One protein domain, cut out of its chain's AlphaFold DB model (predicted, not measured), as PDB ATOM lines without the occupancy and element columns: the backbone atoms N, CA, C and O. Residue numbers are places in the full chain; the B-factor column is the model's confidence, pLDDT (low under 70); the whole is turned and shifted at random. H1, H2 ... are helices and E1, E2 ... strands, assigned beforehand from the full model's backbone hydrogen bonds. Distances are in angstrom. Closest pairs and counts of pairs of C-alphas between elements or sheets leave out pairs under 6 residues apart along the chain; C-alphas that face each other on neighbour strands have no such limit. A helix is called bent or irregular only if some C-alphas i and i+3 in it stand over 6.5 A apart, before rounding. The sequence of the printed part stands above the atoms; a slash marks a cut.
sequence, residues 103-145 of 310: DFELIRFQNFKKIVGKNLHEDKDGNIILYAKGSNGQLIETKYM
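What this domain is: This is residues 103 to 145 of the 310 residues of an uncharacterized protein of Taibaiella lutea (UniProt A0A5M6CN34). A slim two-stranded hairpin, E1 and E2, makes one end of a long, loose shape, and the kinked helix H1 makes the other; the link between H1 and E1 loops out and back. The 43 printed residues hold H1, E1 and E2 in that order, a mixed class, with an antiparallel sheet E1 - E2. The radius of gyration of the C-alphas is 11.7 A and the spans are 38 by 19 by 18 A.

How they stand to each other: Look first at E1, residues 128 to 133, and E2, residues 139 to 144: this hairpin is antiparallel at 146 degrees, with N 130 and O 142 2.8 A apart, within hydrogen-bond range. Residues 121 to 122 pair antiparallel with 128 to 129 of E1. H1, residues 103 to 119, comes closest to E1 at the C-alphas of Lys 113 and Ile 128, 7.5 A. H1 and E2 are only just apart, at 8.1 A. In H1, 11 of 13 O i to N i+4 pairs are within range.

Where its parts are: Find C-alpha 103 at (38.631, -48.771, 7.411); H1 runs 24.5 A, with a kink of 33 degrees near residue 113, and is irregular, C-alphas 115 and 118 being 9.0 A apart. E1 spans 16.5 A, and E2 15.6 A to C-alpha 144 at (38.596, -47.112, -8.526).

The domain as a whole: The C-alphas farthest apart, Asp 103 and Asn 136, are 37.8 A apart. The printed part has no cut and no long link, and no printed residue is under 70 in pLDDT.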
ATOM      1  N   ASP A 103      37.654 -49.799   7.034       92.19
ATOM      2  CA  ASP A 103      38.631 -48.771   7.411       92.19
ATOM      3  C   ASP A 103      39.931 -48.934   6.623       92.19
ATOM      4  O   ASP A 103      40.543 -47.952   6.198       92.19
ATOM      5  N   PHE A 104      40.358 -50.179   6.429       92.19
ATOM      6  CA  PHE A 104      41.563 -50.507   5.690       92.19
ATOM      7  C   PHE A 104      41.450 -50.116   4.210       92.19
ATOM      8  O   PHE A 104      42.311 -49.387   3.706       92.19
ATOM      9  N   GLU A 105      40.375 -50.512   3.522       91.25
ATOM     10  CA  GLU A 105      40.158 -50.112   2.128       91.25
ATOM     11  C   GLU A 105      39.961 -48.597   2.008       91.25
ATOM     12  O   GLU A 105      40.440 -47.982   1.054       91.25
ATOM     13  N   LEU A 106      39.325 -47.950   2.992       93.25
ATOM     14  CA  LEU A 106      39.176 -46.497   3.009       93.25
ATOM     15  C   LEU A 106      40.539 -45.805   3.115       93.25
ATOM     16  O   LEU A 106      40.794 -44.844   2.390       93.25
ATOM     17  N   ILE A 107      41.440 -46.298   3.967       92.69
ATOM     18  CA  ILE A 107      42.811 -45.780   4.075       92.69
ATOM     19  C   ILE A 107      43.559 -45.948   2.746       92.69
ATOM     20  O   ILE A 107      44.178 -44.986   2.281       92.69
ATOM     21  N   ARG A 108      43.470 -47.119   2.100       90.88
ATOM     22  CA  ARG A 108      44.076 -47.354   0.774       90.88
ATOM     23  C   ARG A 108      43.526 -46.398  -0.273       90.88
ATOM     24  O   ARG A 108      44.303 -45.763  -0.984       90.88
ATOM     25  N   PHE A 109      42.209 -46.224  -0.298       92.56
ATOM     26  CA  PHE A 109      41.532 -45.293  -1.188       92.56
ATOM     27  C   PHE A 109      42.031 -43.853  -1.000       92.56
ATOM     28  O   PHE A 109      42.403 -43.190  -1.967       92.56
ATOM     29  N   GLN A 110      42.122 -43.376   0.246       93.44
ATOM     30  CA  GLN A 110      42.631 -42.032   0.541       93.44
ATOM     31  C   GLN A 110      44.120 -41.870   0.202       93.44
ATOM     32  O   GLN A 110      44.536 -40.805  -0.256       93.44
ATOM     33  N   ASN A 111      44.936 -42.905   0.401       90.69
ATOM     34  CA  ASN A 111      46.348 -42.875   0.022       90.69
ATOM     35  C   ASN A 111      46.517 -42.825  -1.499       90.69
ATOM     36  O   ASN A 111      47.271 -41.993  -2.001       90.69
ATOM     37  N   PHE A 112      45.758 -43.633  -2.239       90.38
ATOM     38  CA  PHE A 112      45.745 -43.591  -3.698       90.38
ATOM     39  C   PHE A 112      45.302 -42.217  -4.219       90.38
ATOM     40  O   PHE A 112      45.959 -41.635  -5.081       90.38
ATOM     41  N   LYS A 113      44.260 -41.633  -3.614       91.44
ATOM     42  CA  LYS A 113      43.798 -40.270  -3.909       91.44
ATOM     43  C   LYS A 113      44.919 -39.229  -3.780       91.44
ATOM     44  O   LYS A 113      45.084 -38.386  -4.660       91.44
ATOM     45  N   LYS A 114      45.727 -39.311  -2.716       90.44
ATOM     46  CA  LYS A 114      46.894 -38.430  -2.511       90.44
ATOM     47  C   LYS A 114      47.975 -38.625  -3.577       90.44
ATOM     48  O   LYS A 114      48.572 -37.636  -3.993       90.44
ATOM     49  N   ILE A 115      48.217 -39.865  -4.012       87.50
ATOM     50  CA  ILE A 115      49.217 -40.197  -5.043       87.50
ATOM     51  C   ILE A 115      48.813 -39.622  -6.406       87.50
ATOM     52  O   ILE A 115      49.642 -39.018  -7.082       87.50
ATOM     53  N   VAL A 116      47.543 -39.768  -6.800       86.50
ATOM     54  CA  VAL A 116      47.025 -39.218  -8.068       86.50
ATOM     55  C   VAL A 116      47.054 -37.681  -8.062       86.50
ATOM     56  O   VAL A 116      47.346 -37.047  -9.083       86.50
ATOM     57  N   GLY A 117      46.812 -37.065  -6.902       85.44
ATOM     58  CA  GLY A 117      47.057 -35.645  -6.672       85.44
ATOM     59  C   GLY A 117      46.244 -34.730  -7.592       85.44
ATOM     60  O   GLY A 117      45.020 -34.795  -7.628       85.44
ATOM     61  N   LYS A 118      46.918 -33.833  -8.324       80.06
ATOM     62  CA  LYS A 118      46.266 -32.780  -9.133       80.06
ATOM     63  C   LYS A 118      45.482 -33.298 -10.347       80.06
ATOM     64  O   LYS A 118      44.655 -32.559 -10.863       80.06
ATOM     65  N   ASN A 119      45.732 -34.530 -10.786       79.44
ATOM     66  CA  ASN A 119      45.064 -35.146 -11.942       79.44
ATOM     67  C   ASN A 119      43.844 -35.984 -11.534       79.44
ATOM     68  O   ASN A 119      43.390 -36.848 -12.282       79.44
ATOM     69  N   LEU A 120      43.365 -35.788 -10.309       86.88
ATOM     70  CA  LEU A 120      42.269 -36.551  -9.755       86.88
ATOM     71  C   LEU A 120      40.936 -36.088 -10.348       86.88
ATOM     72  O   LEU A 120      40.558 -34.924 -10.222       86.88
ATOM     73  N   HIS A 121      40.206 -37.035 -10.926       90.81
ATOM     74  CA  HIS A 121      38.822 -36.858 -11.338       90.81
ATOM     75  C   HIS A 121      37.945 -37.791 -10.511       90.81
ATOM     76  O   HIS A 121      38.247 -38.977 -10.386       90.81
ATOM     77  N   GLU A 122      36.876 -37.251  -9.935       92.94
ATOM     78  CA  GLU A 122      35.905 -38.015  -9.155       92.94
ATOM     79  C   GLU A 122      34.537 -37.973  -9.829       92.94
ATOM     80  O   GLU A 122      34.149 -36.949 -10.398       92.94
ATOM     81  N   ASP A 123      33.805 -39.085  -9.763       92.50
ATOM     82  CA  ASP A 123      32.391 -39.094 -10.127       92.50
ATOM     83  C   ASP A 123      31.504 -38.583  -8.976       92.50
ATOM     84  O   ASP A 123      31.970 -38.240  -7.888       92.50
ATOM     85  N   LYS A 124      30.192 -38.520  -9.219       93.62
ATOM     86  CA  LYS A 124      29.195 -38.046  -8.243       93.62
ATOM     87  C   LYS A 124      29.160 -38.849  -6.934       93.62
ATOM     88  O   LYS A 124      28.707 -38.320  -5.925       93.62
ATOM     89  N   ASP A 125      29.621 -40.099  -6.958       91.31
ATOM     90  CA  ASP A 125      29.620 -41.005  -5.807       91.31
ATOM     91  C   ASP A 125      30.979 -40.957  -5.069       91.31
ATOM     92  O   ASP A 125      31.175 -41.595  -4.030       91.31
ATOM     93  N   GLY A 126      31.917 -40.143  -5.573       91.25
ATOM     94  CA  GLY A 126      33.261 -39.971  -5.037       91.25
ATOM     95  C   GLY A 126      34.224 -41.085  -5.442       91.25
ATOM     96  O   GLY A 126      35.243 -41.244  -4.775       91.25
ATOM     97  N   ASN A 127      33.916 -41.872  -6.482       92.75
ATOM     98  CA  ASN A 127      34.850 -42.853  -7.041       92.75
ATOM     99  C   ASN A 127      35.919 -42.145  -7.870       92.75
ATOM    100  O   ASN A 127      35.626 -41.152  -8.534       92.75
ATOM    101  N   ILE A 128      37.134 -42.687  -7.895       92.50
ATOM    102  CA  ILE A 128      38.236 -42.110  -8.671       92.50
ATOM    103  C   ILE A 128      38.163 -42.631 -10.103       92.50
ATOM    104  O   ILE A 128      38.198 -43.839 -10.336       92.50
ATOM    105  N   ILE A 129      38.086 -41.712 -11.059       92.00
ATOM    106  CA  ILE A 129      38.087 -42.003 -12.487       92.00
ATOM    107  C   ILE A 129      39.537 -42.129 -12.959       92.00
ATOM    108  O   ILE A 129      40.359 -41.233 -12.766       92.00
ATOM    109  N   LEU A 130      39.847 -43.260 -13.581       89.06
ATOM    110  CA  LEU A 130      41.153 -43.601 -14.126       89.06
ATOM    111  C   LEU A 130      41.028 -43.849 -15.628       89.06
ATOM    112  O   LEU A 130      40.006 -44.329 -16.108       89.06
ATOM    113  N   TYR A 131      42.095 -43.571 -16.372       87.38
ATOM    114  CA  TYR A 131      42.140 -43.809 -17.812       87.38
ATOM    115  C   TYR A 131      43.257 -44.796 -18.135       87.38
ATOM    116  O   TYR A 131      44.431 -44.526 -17.878       87.38
ATOM    117  N   ALA A 132      42.895 -45.938 -18.711       82.62
ATOM    118  CA  ALA A 132      43.838 -46.934 -19.205       82.62
ATOM    119  C   ALA A 132      43.906 -46.877 -20.733       82.62
ATOM    120  O   ALA A 132      42.905 -46.634 -21.402       82.62
ATOM    121  N   LYS A 133      45.081 -47.124 -21.316       85.38
ATOM    122  CA  LYS A 133      45.221 -47.210 -22.774       85.38
ATOM    123  C   LYS A 133      44.823 -48.613 -23.239       85.38
ATOM    124  O   LYS A 133      45.472 -49.590 -22.875       85.38
ATOM    125  N   GLY A 134      43.761 -48.705 -24.032       83.38
ATOM    126  CA  GLY A 134      43.298 -49.941 -24.657       83.38
ATOM    127  C   GLY A 134      44.243 -50.448 -25.750       83.38
ATOM    128  O   GLY A 134      45.144 -49.740 -26.206       83.38
ATOM    129  N   SER A 135      44.008 -51.679 -26.211       83.69
ATOM    130  CA  SER A 135      44.815 -52.360 -27.240       83.69
ATOM    131  C   SER A 135      44.852 -51.635 -28.592       83.69
ATOM    132  O   SER A 135      45.808 -51.779 -29.346       83.69
ATOM    133  N   ASN A 136      43.843 -50.814 -28.882       85.62
ATOM    134  CA  ASN A 136      43.734 -49.958 -30.067       85.62
ATOM    135  C   ASN A 136      44.258 -48.522 -29.840       85.62
ATOM    136  O   ASN A 136      44.108 -47.665 -30.707       85.62
ATOM    137  N   GLY A 137      44.833 -48.229 -28.669       83.88
ATOM    138  CA  GLY A 137      45.304 -46.896 -28.294       83.88
ATOM    139  C   GLY A 137      44.224 -45.938 -27.779       83.88
ATOM    140  O   GLY A 137      44.577 -44.829 -27.379       83.88
ATOM    141  N   GLN A 138      42.951 -46.349 -27.741       88.62
ATOM    142  CA  GLN A 138      41.861 -45.570 -27.152       88.62
ATOM    143  C   GLN A 138      41.985 -45.536 -25.626       88.62
ATOM    144  O   GLN A 138      42.357 -46.532 -25.008       88.62
ATOM    145  N   LEU A 139      41.654 -44.404 -25.001       84.94
ATOM    146  CA  LEU A 139      41.539 -44.330 -23.547       84.94
ATOM    147  C   LEU A 139      40.225 -44.978 -23.100       84.94
ATOM    148  O   LEU A 139      39.149 -44.586 -23.546       84.94
ATOM    149  N   ILE A 140      40.335 -45.975 -22.228       88.62
ATOM    150  CA  ILE A 140      39.226 -46.657 -21.572       88.62
ATOM    151  C   ILE A 140      39.127 -46.090 -20.163       88.62
ATOM    152  O   ILE A 140      40.087 -46.146 -19.391       88.62
ATOM    153  N   GLU A 141      37.965 -45.534 -19.844       89.50
ATOM    154  CA  GLU A 141      37.646 -45.095 -18.493       89.50
ATOM    155  C   GLU A 141      37.421 -46.316 -17.590       89.50
ATOM    156  O   GLU A 141      36.662 -47.225 -17.928       89.50
ATOM    157  N   THR A 142      38.086 -46.338 -16.442       89.12
ATOM    158  CA  THR A 142      37.870 -47.308 -15.368       89.12
ATOM    159  C   THR A 142      37.698 -46.576 -14.044       89.12
ATOM    160  O   THR A 142      38.115 -45.427 -13.898       89.12
ATOM    161  N   LYS A 143      37.061 -47.221 -13.069       90.75
ATOM    162  CA  LYS A 143      36.756 -46.614 -11.772       90.75
ATOM    163  C   LYS A 143      37.465 -47.360 -10.662       90.75
ATOM    164  O   LYS A 143      37.325 -48.574 -10.537       90.75
ATOM    165  N   TYR A 144      38.175 -46.619  -9.823       90.25
ATOM    166  CA  TYR A 144      38.596 -47.112  -8.526       90.25
ATOM    167  C   TYR A 144      37.540 -46.716  -7.496       90.25
ATOM    168  O   TYR A 144      37.347 -45.536  -7.191       90.25
ATOM    169  N   MET A 145      36.791 -47.722  -7.052       91.81
ATOM    170  CA  MET A 145      35.570 -47.533  -6.277       91.81
ATOM    171  C   MET A 145      35.889 -47.062  -4.860       91.81
ATOM    172  O   MET A 145      36.762 -47.617  -4.190       91.81
TER     173      MET A 145